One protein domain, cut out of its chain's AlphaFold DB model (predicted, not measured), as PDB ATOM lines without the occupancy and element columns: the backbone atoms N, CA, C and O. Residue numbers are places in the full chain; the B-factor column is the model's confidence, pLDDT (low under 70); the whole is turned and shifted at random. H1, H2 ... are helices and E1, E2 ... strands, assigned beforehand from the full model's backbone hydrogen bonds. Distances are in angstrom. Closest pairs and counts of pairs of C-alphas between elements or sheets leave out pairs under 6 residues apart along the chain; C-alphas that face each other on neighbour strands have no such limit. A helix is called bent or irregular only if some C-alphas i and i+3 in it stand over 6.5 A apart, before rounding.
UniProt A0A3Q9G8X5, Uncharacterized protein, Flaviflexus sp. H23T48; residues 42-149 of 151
ATOM      1  N   THR A  42     171.973 224.813 214.925       92.19
ATOM      2  CA  THR A  42     172.453 225.250 216.238       92.19
ATOM      3  C   THR A  42     171.303 225.396 217.249       92.19
ATOM      4  O   THR A  42     170.199 225.836 216.918       92.19
ATOM      5  N   ALA A  43     171.571 225.028 218.497       93.81
ATOM      6  CA  ALA A  43     170.682 225.132 219.648       93.81
ATOM      7  C   ALA A  43     171.349 225.961 220.759       93.81
ATOM      8  O   ALA A  43     172.568 226.110 220.772       93.81
ATOM      9  N   THR A  44     170.548 226.493 221.683       95.12
ATOM     10  CA  THR A  44     171.059 227.127 222.909       95.12
ATOM     11  C   THR A  44     171.304 226.062 223.972       95.12
ATOM     12  O   THR A  44     170.695 224.980 223.927       95.12
ATOM     13  N   TRP A  45     172.158 226.358 224.947       96.44
ATOM     14  CA  TRP A  45     172.332 225.494 226.105       96.44
ATOM     15  C   TRP A  45     172.584 226.244 227.413       96.44
ATOM     16  O   TRP A  45     173.061 227.381 227.454       96.44
ATOM     17  N   SER A  46     172.284 225.562 228.516       95.44
ATOM     18  CA  SER A  46     172.597 225.992 229.880       95.44
ATOM     19  C   SER A  46     173.166 224.837 230.703       95.44
ATOM     20  O   SER A  46     172.919 223.674 230.399       95.44
ATOM     21  N   LEU A  47     173.932 225.139 231.754       97.06
ATOM     22  CA  LEU A  47     174.361 224.119 232.716       97.06
ATOM     23  C   LEU A  47     173.142 223.530 233.444       97.06
ATOM     24  O   LEU A  47     172.231 224.268 233.827       97.06
ATOM     25  N   ILE A  48     173.131 222.210 233.648       96.31
ATOM     26  CA  ILE A  48     172.082 221.536 234.436       96.31
ATOM     27  C   ILE A  48     172.339 221.677 235.943       96.31
ATOM     28  O   ILE A  48     171.389 221.774 236.722       96.31
ATOM     29  N   SER A  49     173.607 221.706 236.344       92.88
ATOM     30  CA  SER A  49     174.058 221.809 237.732       92.88
ATOM     31  C   SER A  49     175.090 222.923 237.907       92.88
ATOM     32  O   SER A  49     175.737 223.368 236.960       92.88
ATOM     33  N   ASP A  50     175.234 223.391 239.143       92.81
ATOM     34  CA  ASP A  50     176.169 224.440 239.563       92.81
ATOM     35  C   ASP A  50     177.495 223.883 240.117       92.81
ATOM     36  O   ASP A  50     178.289 224.616 240.702       92.81
ATOM     37  N   ASP A  51     177.757 222.590 239.921       94.06
ATOM     38  CA  ASP A  51     178.946 221.880 240.405       94.06
ATOM     39  C   ASP A  51     180.141 221.936 239.440       94.06
ATOM     40  O   ASP A  51     181.209 221.400 239.744       94.06
ATOM     41  N   VAL A  52     179.994 222.622 238.302       97.31
ATOM     42  CA  VAL A  52     181.089 222.858 237.359       97.31
ATOM     43  C   VAL A  52     182.176 223.707 238.016       97.31
ATOM     44  O   VAL A  52     181.957 224.827 238.481       97.31
ATOM     45  N   THR A  53     183.390 223.170 238.009       97.50
ATOM     46  CA  THR A  53     184.612 223.813 238.508       97.50
ATOM     47  C   THR A  53     185.690 223.899 237.428       97.50
ATOM     48  O   THR A  53     185.615 223.198 236.420       97.50
ATOM     49  N   ALA A  54     186.747 224.676 237.681       98.25
ATOM     50  CA  ALA A  54     187.922 224.771 236.810       98.25
ATOM     51  C   ALA A  54     188.583 223.410 236.501       98.25
ATOM     52  O   ALA A  54     189.171 223.235 235.439       98.25
ATOM     53  N   GLU A  55     188.458 222.423 237.391       98.50
ATOM     54  CA  GLU A  55     189.039 221.084 237.206       98.50
ATOM     55  C   GLU A  55     188.148 220.147 236.373       98.50
ATOM     56  O   GLU A  55     188.525 219.008 236.086       98.50
ATOM     57  N   SER A  56     186.945 220.592 236.000       98.56
ATOM     58  CA  SER A  56     185.969 219.739 235.322       98.56
ATOM     59  C   SER A  56     186.424 219.423 233.906       98.56
ATOM     60  O   SER A  56     186.830 220.302 233.151       98.56
ATOM     61  N   THR A  57     186.302 218.153 233.543       98.69
ATOM     62  CA  THR A  57     186.398 217.659 232.161       98.69
ATOM     63  C   THR A  57     185.090 217.024 231.702       98.69
ATOM     64  O   THR A  57     184.934 216.725 230.526       98.69
ATOM     65  N   THR A  58     184.129 216.852 232.610       98.31
ATOM     66  CA  THR A  58     182.809 216.297 232.321       98.31
ATOM     67  C   THR A  58     181.757 217.088 233.080       98.31
ATOM     68  O   THR A  58     181.950 217.371 234.262       98.31
ATOM     69  N   PHE A  59     180.673 217.457 232.407       98.31
ATOM     70  CA  PHE A  59     179.517 218.136 232.997       98.31
ATOM     71  C   PHE A  59     178.295 217.995 232.088       98.31
ATOM     72  O   PHE A  59     178.433 217.737 230.894       98.31
ATOM     73  N   ASP A  60     177.103 218.191 232.647       98.19
ATOM     74  CA  ASP A  60     175.852 218.079 231.902       98.19
ATOM     75  C   ASP A  60     175.293 219.456 231.525       98.19
ATOM     76  O   ASP A  60     175.211 220.379 232.347       98.19
ATOM     77  N   ILE A  61     174.849 219.575 230.276       98.25
ATOM     78  CA  ILE A  61     174.140 220.741 229.754       98.25
ATOM     79  C   ILE A  61     172.722 220.370 229.325       98.25
ATOM     80  O   ILE A  61     172.445 219.255 228.888       98.25
ATOM     81  N   GLY A  62     171.807 221.322 229.444       98.19
ATOM     82  CA  GLY A  62     170.467 221.247 228.897       98.19
ATOM     83  C   GLY A  62     170.442 221.940 227.546       98.19
ATOM     84  O   GLY A  62     170.595 223.155 227.485       98.19
ATOM     85  N   VAL A  63     170.236 221.178 226.476       97.94
ATOM     86  CA  VAL A  63     170.127 221.694 225.108       97.94
ATOM     87  C   VAL A  63     168.669 222.008 224.797       97.94
ATOM     88  O   VAL A  63     167.775 221.205 225.078       97.94
ATOM     89  N   MET A  64     168.421 223.166 224.188       95.88
ATOM     90  CA  MET A  64     167.093 223.567 223.736       95.88
ATOM     91  C   MET A  64     167.161 224.177 222.337       95.88
ATOM     92  O   MET A  64     167.930 225.102 222.067       95.88
ATOM     93  N   ARG A  65     166.325 223.678 221.424       94.50
ATOM     94  CA  ARG A  65     166.200 224.256 220.082       94.50
ATOM     95  C   ARG A  65     165.674 225.690 220.169       94.50
ATOM     96  O   ARG A  65     164.697 225.944 220.870       94.50
ATOM     97  N   ILE A  66     166.263 226.584 219.376       91.25
ATOM     98  CA  ILE A  66     165.849 227.994 219.272       91.25
ATOM     99  C   ILE A  66     164.672 228.172 218.302       91.25
ATOM    100  O   ILE A  66     163.761 228.959 218.548       91.25
ATOM    101  N   GLU A  67     164.679 227.444 217.184       90.38
ATOM    102  CA  GLU A  67     163.616 227.511 216.179       90.38
ATOM    103  C   GLU A  67     162.258 227.033 216.719       90.38
ATOM    104  O   GLU A  67     162.167 226.171 217.597       90.38
ATOM    105  N   CYS A  68     161.179 227.547 216.126       91.94
ATOM    106  CA  CYS A  68     159.828 227.085 216.422       91.94
ATOM    107  C   CYS A  68     159.678 225.607 216.037       91.94
ATOM    108  O   CYS A  68     159.843 225.251 214.869       91.94
ATOM    109  N   ALA A  69     159.336 224.764 217.012       94.44
ATOM    110  CA  ALA A  69     159.281 223.312 216.841       94.44
ATOM    111  C   ALA A  69     158.159 222.649 217.643       94.44
ATOM    112  O   ALA A  69     158.216 221.476 217.998       94.44
ATOM    113  N   SER A  70     157.100 223.403 217.925       94.69
ATOM    114  CA  SER A  70     155.914 222.889 218.604       94.69
ATOM    115  C   SER A  70     156.145 222.275 219.985       94.69
ATOM    116  O   SER A  70     155.349 221.445 220.418       94.69
ATOM    117  N   GLY A  71     157.178 222.737 220.695       95.25
ATOM    118  CA  GLY A  71     157.527 222.258 222.029       95.25
ATOM    119  C   GLY A  71     158.632 221.202 222.051       95.25
ATOM    120  O   GLY A  71     158.986 220.743 223.133       95.25
ATOM    121  N   GLU A  72     159.205 220.843 220.899       96.12
ATOM    122  CA  GLU A  72     160.150 219.732 220.769       96.12
ATOM    123  C   GLU A  72     161.532 220.198 220.285       96.12
ATOM    124  O   GLU A  72     161.695 220.721 219.185       96.12
ATOM    125  N   THR A  73     162.570 219.944 221.076       96.50
ATOM    126  CA  THR A  73     163.965 220.195 220.682       96.50
ATOM    127  C   THR A  73     164.435 219.209 219.610       96.50
ATOM    128  O   THR A  73     165.118 219.597 218.654       96.50
ATOM    129  N   GLY A  74     163.982 217.956 219.705       95.62
ATOM    130  CA  GLY A  74     164.354 216.870 218.802       95.62
ATOM    131  C   GLY A  74     165.666 216.189 219.193       95.62
ATOM    132  O   GLY A  74     166.112 216.275 220.338       95.62
ATOM    133  N   THR A  75     166.264 215.479 218.237       97.06
ATOM    134  CA  THR A  75     167.528 214.758 218.424       97.06
ATOM    135  C   THR A  75     168.680 215.738 218.612       97.06
ATOM    136  O   THR A  75     168.963 216.531 217.713       97.06
ATOM    137  N   VAL A  76     169.358 215.658 219.756       97.38
ATOM    138  CA  VAL A  76     170.622 216.362 220.007       97.38
ATOM    139  C   VAL A  76     171.759 215.610 219.316       97.38
ATOM    140  O   VAL A  76     171.816 214.381 219.361       97.38
ATOM    141  N   LEU A  77     172.631 216.357 218.650       97.19
ATOM    142  CA  LEU A  77     173.809 215.865 217.944       97.19
ATOM    143  C   LEU A  77     175.074 216.154 218.757       97.19
ATOM    144  O   LEU A  77     175.043 216.951 219.697       97.19
ATOM    145  N   ASP A  78     176.191 215.545 218.356       95.94
ATOM    146  CA  ASP A  78     177.491 215.850 218.951       95.94
ATOM    147  C   ASP A  78     177.795 217.354 218.810       95.94
ATOM    148  O   ASP A  78     177.673 217.910 217.707       95.94
ATOM    149  N   PRO A  79     178.177 218.030 219.907       96.00
ATOM    150  CA  PRO A  79     178.469 219.452 219.874       96.00
ATOM    151  C   PRO A  79     179.791 219.711 219.147       96.00
ATOM    152  O   PRO A  79     180.692 218.869 219.120       96.00
ATOM    153  N   VAL A  80     179.934 220.915 218.600       95.25
ATOM    154  CA  VAL A  80     181.249 221.420 218.187       95.25
ATOM    155  C   VAL A  80     181.876 222.115 219.388       95.25
ATOM    156  O   VAL A  80     181.237 222.961 220.008       95.25
ATOM    157  N   ILE A  81     183.101 221.723 219.738       96.81
ATOM    158  CA  ILE A  81     183.831 222.280 220.878       96.81
ATOM    159  C   ILE A  81     185.127 222.893 220.364       96.81
ATOM    160  O   ILE A  81     186.017 222.169 219.909       96.81
ATOM    161  N   ASP A  82     185.230 224.211 220.483       96.81
ATOM    162  CA  ASP A  82     186.411 224.979 220.110       96.81
ATOM    163  C   ASP A  82     187.106 225.507 221.371       96.81
ATOM    164  O   ASP A  82     186.493 226.141 222.233       96.81
ATOM    165  N   TYR A  83     188.402 225.219 221.485       97.56
ATOM    166  CA  TYR A  83     189.236 225.636 222.610       97.56
ATOM    167  C   TYR A  83     190.015 226.891 222.224       97.56
ATOM    168  O   TYR A  83     190.817 226.867 221.288       97.56
ATOM    169  N   GLU A  84     189.805 227.968 222.972       96.62
ATOM    170  CA  GLU A  84     190.553 229.218 222.869       96.62
ATOM    171  C   GLU A  84     191.371 229.461 224.149       96.62
ATOM    172  O   GLU A  84     191.266 228.722 225.137       96.62
ATOM    173  N   ASP A  85     192.209 230.500 224.123       96.88
ATOM    174  CA  ASP A  85     193.096 230.841 225.241       96.88
ATOM    175  C   ASP A  85     192.309 231.262 226.498       96.88
ATOM    176  O   ASP A  85     192.710 230.937 227.615       96.88
ATOM    177  N   ASP A  86     191.185 231.966 226.333       97.06
ATOM    178  CA  ASP A  86     190.378 232.550 227.414       97.06
ATOM    179  C   ASP A  86     188.968 231.948 227.543       97.06
ATOM    180  O   ASP A  86     188.249 232.235 228.505       97.06
ATOM    181  N   ARG A  87     188.562 231.071 226.619       97.62
ATOM    182  CA  ARG A  87     187.233 230.446 226.616       97.62
ATOM    183  C   ARG A  87     187.206 229.096 225.911       97.62
ATOM    184  O   ARG A  87     188.088 228.748 225.135       97.62
ATOM    185  N   ILE A  88     186.149 228.350 226.182       98.31
ATOM    186  CA  ILE A  88     185.762 227.139 225.471       98.31
ATOM    187  C   ILE A  88     184.376 227.410 224.893       98.31
ATOM    188  O   ILE A  88     183.417 227.624 225.644       98.31
ATOM    189  N   LEU A  89     184.276 227.437 223.566       97.06
ATOM    190  CA  LEU A  89     183.003 227.594 222.874       97.06
ATOM    191  C   LEU A  89     182.387 226.216 222.681       97.06
ATOM    192  O   LEU A  89     183.010 225.318 222.119       97.06
ATOM    193  N   ILE A  90     181.151 226.068 223.139       97.25
ATOM    194  CA  ILE A  90     180.367 224.851 222.965       97.25
ATOM    195  C   ILE A  90     179.184 225.216 222.087       97.25
ATOM    196  O   ILE A  90     178.292 225.954 222.504       97.25
ATOM    197  N   GLU A  91     179.173 224.711 220.861       95.75
ATOM    198  CA  GLU A  91     178.054 224.865 219.946       95.75
ATOM    199  C   GLU A  91     177.195 223.596 219.979       95.75
ATOM    200  O   GLU A  91     177.514 222.582 219.349       95.75
ATOM    201  N   ALA A  92     176.086 223.654 220.720       95.94
ATOM    202  CA  ALA A  92     175.102 222.582 220.730       95.94
ATOM    203  C   ALA A  92     174.355 222.533 219.389       95.94
ATOM    204  O   ALA A  92     173.971 223.566 218.835       95.94
ATOM    205  N   ARG A  93     174.114 221.325 218.873       94.62
ATOM    206  CA  ARG A  93     173.387 221.113 217.616       94.62
ATOM    207  C   ARG A  93     172.274 220.096 217.782       94.62
ATOM    208  O   ARG A  93     172.336 219.195 218.612       94.62
ATOM    209  N   VAL A  94     171.249 220.251 216.960       96.38
ATOM    210  CA  VAL A  94     170.100 219.353 216.862       96.38
ATOM    211  C   VAL A  94     169.833 219.022 215.400       96.38
ATOM    212  O   VAL A  94     170.162 219.810 214.513       96.38
ATOM    213  N   GLU A  95     169.226 217.873 215.110       95.94
ATOM    214  CA  GLU A  95     168.856 217.517 213.732       95.94
ATOM    215  C   GLU A  95     167.984 218.602 213.090       95.94
ATOM    216  O   GLU A  95     167.099 219.164 213.730       95.94
ATOM    217  N   THR A  96     168.203 218.920 211.816       93.62
ATOM    218  CA  THR A  96     167.358 219.899 211.120       93.62
ATOM    219  C   THR A  96     165.930 219.367 211.000       93.62
ATOM    220  O   THR A  96     165.717 218.202 210.656       93.62
ATOM    221  N   LEU A  97     164.941 220.217 211.280       90.25
ATOM    222  CA  LEU A  97     163.540 219.836 211.123       90.25
ATOM    223  C   LEU A  97     163.192 219.668 209.645       90.25
ATOM    224  O   LEU A  97     163.676 220.406 208.787       90.25
ATOM    225  N   ALA A  98     162.302 218.723 209.354       86.69
ATOM    226  CA  ALA A  98     161.645 218.685 208.057       86.69
ATOM    227  C   ALA A  98     160.742 219.918 207.884       86.69
ATOM    228  O   ALA A  98     160.193 220.440 208.858       86.69
ATOM    229  N   ASP A  99     160.548 220.340 206.634       82.38
ATOM    230  CA  ASP A  99     159.640 221.437 206.310       82.38
ATOM    231  C   ASP A  99     158.227 221.161 206.844       82.38
ATOM    232  O   ASP A  99     157.657 220.082 206.657       82.38
ATOM    233  N   GLY A 100     157.634 222.159 207.496       83.31
ATOM    234  CA  GLY A 100     156.316 222.027 208.096       83.31
ATOM    235  C   GLY A 100     155.880 223.271 208.858       83.31
ATOM    236  O   GLY A 100     156.671 224.163 209.161       83.31
ATOM    237  N   ALA A 101     154.587 223.336 209.168       85.25
ATOM    238  CA  ALA A 101     154.059 224.375 210.038       85.25
ATOM    239  C   ALA A 101     154.373 224.021 211.498       85.25
ATOM    240  O   ALA A 101     153.740 223.133 212.065       85.25
ATOM    241  N   ASN A 102     155.319 224.738 212.103       90.88
ATOM    242  CA  ASN A 102     155.622 224.638 213.527       90.88
ATOM    243  C   ASN A 102     155.074 225.850 214.274       90.88
ATOM    244  O   ASN A 102     155.142 226.980 213.789       90.88
ATOM    245  N   ASN A 103     154.534 225.622 215.469       92.38
ATOM    246  CA  ASN A 103     154.170 226.715 216.357       92.38
ATOM    247  C   ASN A 103     155.381 227.117 217.226       92.38
ATOM    248  O   ASN A 103     156.304 226.328 217.445       92.38
ATOM    249  N   CYS A 104     155.383 228.362 217.696       92.25
ATOM    250  CA  CYS A 104     156.476 228.936 218.482       92.25
ATOM    251  C   CYS A 104     156.181 228.844 219.986       92.25
ATOM    252  O   CYS A 104     156.071 229.858 220.674       92.25
ATOM    253  N   LEU A 105     155.969 227.620 220.471       92.00
ATOM    254  CA  LEU A 105     155.983 227.308 221.901       92.00
ATOM    255  C   LEU A 105     157.430 227.124 222.383       92.00
ATOM    256  O   LEU A 105     158.315 226.835 221.582       92.00
ATOM    257  N   ALA A 106     157.658 227.275 223.689       90.06
ATOM    258  CA  ALA A 106     158.947 226.939 224.291       90.06
ATOM    259  C   ALA A 106     159.224 225.437 224.129       90.06
ATOM    260  O   ALA A 106     158.351 224.620 224.431       90.06
ATOM    261  N   ASN A 107     160.421 225.093 223.655       95.56
ATOM    262  CA  ASN A 107     160.822 223.710 223.426       95.56
ATOM    263  C   ASN A 107     161.280 223.042 224.734       95.56
ATOM    264  O   ASN A 107     161.727 223.707 225.667       95.56
ATOM    265  N   ASN A 108     161.152 221.720 224.824       97.38
ATOM    266  CA  ASN A 108     161.656 220.960 225.963       97.38
ATOM    267  C   ASN A 108     163.193 221.000 226.043       97.38
ATOM    268  O   ASN A 108     163.880 221.096 225.030       97.38
ATOM    269  N   VAL A 109     163.737 220.861 227.251       97.88
ATOM    270  CA  VAL A 109     165.185 220.730 227.462       97.88
ATOM    271  C   VAL A 109     165.589 219.263 227.331       97.88
ATOM    272  O   VAL A 109     164.958 218.391 227.932       97.88
ATOM    273  N   VAL A 110     166.651 218.994 226.571       98.44
ATOM    274  CA  VAL A 110     167.236 217.659 226.396       98.44
ATOM    275  C   VAL A 110     168.641 217.640 227.012       98.44
ATOM    276  O   VAL A 110     169.475 218.449 226.609       98.44
ATOM    277  N   PRO A 111     168.928 216.755 227.985       98.12
ATOM    278  CA  PRO A 111     170.259 216.650 228.580       98.12
ATOM    279  C   PRO A 111     171.308 216.144 227.586       98.12
ATOM    280  O   PRO A 111     171.040 215.219 226.817       98.12
ATOM    281  N   LEU A 112     172.512 216.700 227.666       98.12
ATOM    282  CA  LEU A 112     173.709 216.255 226.962       98.12
ATOM    283  C   LEU A 112     174.899 216.304 227.924       98.12
ATOM    284  O   LEU A 112     175.158 217.341 228.533       98.12
ATOM    285  N   THR A 113     175.641 215.206 228.028       98.31
ATOM    286  CA  THR A 113     176.918 215.181 228.749       98.31
ATOM    287  C   THR A 113     178.021 215.701 227.835       98.31
ATOM    288  O   THR A 113     178.209 215.195 226.728       98.31
ATOM    289  N   ILE A 114     178.751 216.708 228.300       98.50
ATOM    290  CA  ILE A 114     179.941 217.244 227.645       98.50
ATOM    291  C   ILE A 114     181.169 216.541 228.199       98.50
ATOM    292  O   ILE A 114     181.336 216.442 229.413       98.50
ATOM    293  N   GLU A 115     182.049 216.104 227.304       98.38
ATOM    294  CA  GLU A 115     183.374 215.584 227.629       98.38
ATOM    295  C   GLU A 115     184.430 216.476 226.968       98.38
ATOM    296  O   GLU A 115     184.494 216.599 225.744       98.38
ATOM    297  N   LEU A 116     185.247 217.133 227.791       98.50
ATOM    298  CA  LEU A 116     186.357 217.964 227.353       98.50
ATOM    299  C   LEU A 116     187.655 217.155 227.310       98.50
ATOM    300  O   LEU A 116     187.899 216.274 228.133       98.50
ATOM    301  N   ASN A 117     188.540 217.524 226.388       98.19
ATOM    302  CA  ASN A 117     189.862 216.908 226.251       98.19
ATOM    303  C   ASN A 117     190.866 217.418 227.299       98.19
ATOM    304  O   ASN A 117     191.910 216.801 227.508       98.19
ATOM    305  N   GLU A 118     190.563 218.543 227.943       98.19
ATOM    306  CA  GLU A 118     191.362 219.166 228.995       98.19
ATOM    307  C   GLU A 118     190.455 219.914 229.986       98.19
ATOM    308  O   GLU A 118     189.333 220.278 229.619       98.19
ATOM    309  N   PRO A 119     190.896 220.129 231.242       98.62
ATOM    310  CA  PRO A 119     190.104 220.848 232.237       98.62
ATOM    311  C   PRO A 119     189.741 222.263 231.783       98.62
ATOM    312  O   PRO A 119     190.499 222.899 231.048       98.62
ATOM    313  N   ILE A 120     188.618 222.789 232.273       98.62
ATOM    314  CA  ILE A 120     188.172 224.154 231.950       98.62
ATOM    315  C   ILE A 120     189.258 225.193 232.286       98.62
ATOM    316  O   ILE A 120     189.574 226.058 231.467       98.62
ATOM    317  N   GLY A 121     189.889 225.078 233.453       98.12
ATOM    318  CA  GLY A 121     190.909 226.006 233.930       98.12
ATOM    319  C   GLY A 121     190.337 227.395 234.224       98.12
ATOM    320  O   GLY A 121     189.280 227.528 234.837       98.12
ATOM    321  N   GLU A 122     191.047 228.435 233.790       97.56
ATOM    322  CA  GLU A 122     190.644 229.842 233.965       97.56
ATOM    323  C   GLU A 122     189.708 230.349 232.851       97.56
ATOM    324  O   GLU A 122     189.379 231.533 232.808       97.56
ATOM    325  N   ARG A 123     189.290 229.466 231.938       98.31
ATOM    326  CA  ARG A 123     188.525 229.817 230.739       98.31
ATOM    327  C   ARG A 123     187.031 229.868 231.003       98.31
ATOM    328  O   ARG A 123     186.505 229.068 231.768       98.31
ATOM    329  N   SER A 124     186.321 230.740 230.301       97.88
ATOM    330  CA  SER A 124     184.857 230.734 230.334       97.88
ATOM    331  C   SER A 124     184.266 229.591 229.510       97.88
ATOM    332  O   SER A 124     184.784 229.264 228.444       97.88
ATOM    333  N   LEU A 125     183.134 229.033 229.948       97.81
ATOM    334  CA  LEU A 125     182.280 228.234 229.064       97.81
ATOM    335  C   LEU A 125     181.292 229.163 228.366       97.81
ATOM    336  O   LEU A 125     180.570 229.911 229.034       97.81
ATOM    337  N   VAL A 126     181.262 229.111 227.038       96.94
ATOM    338  CA  VAL A 126     180.496 230.045 226.208       96.94
ATOM    339  C   VAL A 126     179.560 229.286 225.281       96.94
ATOM    340  O   VAL A 126     179.964 228.339 224.605       96.94
ATOM    341  N   ASP A 127     178.307 229.728 225.237       96.19
ATOM    342  CA  ASP A 127     177.324 229.240 224.284       96.19
ATOM    343  C   ASP A 127     177.670 229.724 222.871       96.19
ATOM    344  O   ASP A 127     177.532 230.903 222.529       96.19
ATOM    345  N   GLY A 128     178.158 228.795 222.046       94.19
ATOM    346  CA  GLY A 128     178.646 229.071 220.699       94.19
ATOM    347  C   GLY A 128     177.576 229.665 219.786       94.19
ATOM    348  O   GLY A 128     177.914 230.401 218.859       94.19
ATOM    349  N   VAL A 129     176.284 229.451 220.076       91.56
ATOM    350  CA  VAL A 129     175.190 230.021 219.276       91.56
ATOM    351  C   VAL A 129     175.208 231.548 219.238       91.56
ATOM    352  O   VAL A 129     174.724 232.146 218.279       91.56
ATOM    353  N   CYS A 130     175.804 232.183 220.247       91.75
ATOM    354  CA  CYS A 130     175.931 233.633 220.346       91.75
ATOM    355  C   CYS A 130     177.060 234.212 219.483       91.75
ATOM    356  O   CYS A 130     177.160 235.430 219.346       91.75
ATOM    357  N   HIS A 131     177.885 233.352 218.877       88.25
ATOM    358  CA  HIS A 131     179.059 233.732 218.085       88.25
ATOM    359  C   HIS A 131     178.988 233.254 216.628       88.25
ATOM    360  O   HIS A 131     179.873 233.571 215.832       88.25
ATOM    361  N   VAL A 132     177.923 232.543 216.235       76.62
ATOM    362  CA  VAL A 132     177.711 232.110 214.844       76.62
ATOM    363  C   VAL A 132     176.821 233.099 214.070       76.62
ATOM    364  O   VAL A 132     175.827 233.595 214.605       76.62
ATOM    365  N   PRO A 133     177.117 233.406 212.789       67.56
ATOM    366  CA  PRO A 133     176.283 234.297 211.983       67.56
ATOM    367  C   PRO A 133     174.840 233.789 211.853       67.56
ATOM    368  O   PRO A 133     174.602 232.711 211.318       67.56
ATOM    369  N   GLY A 134     173.870 234.586 212.307       65.38
ATOM    370  CA  GLY A 134     172.454 234.201 212.299       65.38
ATOM    371  C   GLY A 134     172.044 233.241 213.424       65.38
ATOM    372  O   GLY A 134     170.874 232.868 213.477       65.38
ATOM    373  N   GLY A 135     172.967 232.870 214.318       60.44
ATOM    374  CA  GLY A 135     172.648 232.248 215.602       60.44
ATOM    375  C   GLY A 135     172.281 233.289 216.655       60.44
ATOM    376  O   GLY A 135     172.598 234.467 216.498       60.44
ATOM    377  N   GLY A 136     171.587 232.833 217.703       60.12
ATOM    378  CA  GLY A 136     171.309 233.590 218.925       60.12
ATOM    379  C   GLY A 136     170.419 234.821 218.715       60.12
ATOM    380  O   GLY A 136     170.823 235.821 218.131       60.12
ATOM    381  N   ILE A 137     169.194 234.804 219.243       57.03
ATOM    382  CA  ILE A 137     168.328 235.992 219.269       57.03
ATOM    383  C   ILE A 137     167.802 236.240 220.680       57.03
ATOM    384  O   ILE A 137     167.271 235.345 221.323       57.03
ATOM    385  N   GLY A 138     167.891 237.492 221.138       64.69
ATOM    386  CA  GLY A 138     167.284 237.931 222.396       64.69
ATOM    387  C   GLY A 138     168.167 237.732 223.631       64.69
ATOM    388  O   GLY A 138     169.386 237.858 223.557       64.69
ATOM    389  N   GLY A 139     167.532 237.496 224.784       66.50
ATOM    390  CA  GLY A 139     168.198 237.447 226.095       66.50
ATOM    391  C   GLY A 139     169.155 236.269 226.290       66.50
ATOM    392  O   GLY A 139     170.012 236.333 227.163       66.50
ATOM    393  N   ASP A 140     169.074 235.229 225.458       75.25
ATOM    394  CA  ASP A 140     169.913 234.031 225.602       75.25
ATOM    395  C   ASP A 140     171.408 234.315 225.396       75.25
ATOM    396  O   ASP A 140     172.237 233.569 225.916       75.25
ATOM    397  N   CYS A 141     171.742 235.401 224.692       86.75
ATOM    398  CA  CYS A 141     173.112 235.846 224.431       86.75
ATOM    399  C   CYS A 141     173.541 237.058 225.264       86.75
ATOM    400  O   CYS A 141     174.523 237.724 224.934       86.75
ATOM    401  N   GLU A 142     172.822 237.365 226.348       84.56
ATOM    402  CA  GLU A 142     173.311 238.323 227.339       84.56
ATOM    403  C   GLU A 142     174.673 237.867 227.898       84.56
ATOM    404  O   GLU A 142     174.931 236.673 228.050       84.56
ATOM    405  N   GLY A 143     175.575 238.824 228.148       85.31
ATOM    406  CA  GLY A 143     176.937 238.520 228.604       85.31
ATOM    407  C   GLY A 143     177.768 237.726 227.589       85.31
ATOM    408  O   GLY A 143     178.577 236.901 227.998       85.31
ATOM    409  N   ASP A 144     177.539 237.928 226.285       88.62
ATOM    410  CA  ASP A 144     178.199 237.214 225.179       88.62
ATOM    411  C   ASP A 144     178.040 235.683 225.238       88.62
ATOM    412  O   ASP A 144     178.871 234.933 224.721       88.62
ATOM    413  N   GLY A 145     176.960 235.202 225.866       92.50
ATOM    414  CA  GLY A 145     176.681 233.772 225.994       92.50
ATOM    415  C   GLY A 145     177.554 233.060 227.030       92.50
ATOM    416  O   GLY A 145     177.623 231.833 227.015       92.50
ATOM    417  N   VAL A 146     178.227 233.783 227.931       95.12
ATOM    418  CA  VAL A 146     178.975 233.164 229.034       95.12
ATOM    419  C   VAL A 146     178.007 232.422 229.962       95.12
ATOM    420  O   VAL A 146     177.066 233.001 230.505       95.12
ATOM    421  N   ARG A 147     178.248 231.122 230.153       95.25
ATOM    422  CA  ARG A 147     177.483 230.241 231.056       95.25
ATOM    423  C   ARG A 147     178.284 229.811 232.284       95.25
ATOM    424  O   ARG A 147     177.695 229.349 233.258       95.25
ATOM    425  N   TRP A 148     179.609 229.955 232.239       97.00
ATOM    426  CA  TRP A 148     180.499 229.706 233.371       97.00
ATOM    427  C   TRP A 148     181.758 230.598 233.299       97.00
ATOM    428  O   TRP A 148     182.305 230.742 232.202       97.00
ATOM    429  N   PRO A 149     182.255 231.167 234.419       94.19
ATOM    430  CA  PRO A 149     181.658 231.103 235.757       94.19
ATOM    431  C   PRO A 149     180.254 231.716 235.767       94.19
ATOM    432  O   PRO A 149     179.956 232.587 234.952       94.19
TER     433      PRO A 149
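What this domain is: This is residues 42 to 149 of the 151 residues of an uncharacterized protein of Flaviflexus sp. H23T48 (UniProt A0A3Q9G8X5). Two small twisted sheets lie partly face to face as a rough sandwich, E3, E4, E6 and E7 in one and E1, E2 and E5 in the other, with the short helix H1 beside E6 and E7. The long loop 95 to 109 reaches out at one end of the longest axis. The printed part has 108 residues, with named elements in the order E1 E2 E3 E4 E5 E6 H1 E7, mostly strand, though under half of the residues are in them. The sheet E3 E4 E6 E7 is mixed, and E1 E2 E5 antiparallel. The whole is compact, radius of gyration of the C-alphas 13.8 A, yet elongated, spanning 44 by 23 by 20 A.

How they stand to each other: E3, residues 76 to 83, and E4, residues 87 to 94, form an antiparallel hairpin, with N 80 and O 91 3.0 A apart. E6, residues 124 to 127, is parallel to its neighbour E4, with N 88 and O 124 2.8 A apart. E7, residues 146 to 148, is antiparallel to its neighbour E6, with N 147 and O 125 2.8 A apart. In the other, strongly twisted sheet, E2, residues 58 to 65, forms a hairpin with E1, residues 42 to 47, N 46 and O 62 being 3.1 A apart. E5, residues 110 to 115, is antiparallel to E2, with N 61 and O 112 2.9 A apart. The closest C-alphas of E1 and E4, Thr 42 and Arg 93, are 4.5 A apart. H1, residues 138 to 145, is on the larger sheet at a height of 5.1 A and only grazes the other. It is irregular, with 0 of 4 O i to N i+4 pairs within hydrogen-bond range and 3 of 5 O i to N i+3 pairs.

Where its parts are: E1 begins at C-alpha 42 (172.453, 225.250, 216.238), and E7 ends at C-alpha 148 (180.499, 229.706, 233.371). E4 is 22.6 A long, E2 22.1 A and E3 21.0 A.

The domain as a whole: The C-alphas farthest apart, Glu 55 and Ala 101, are 44.4 A apart. The printed part has no cut, and E4 to E5 is a long link. Residues 133 to 139 are under pLDDT 70.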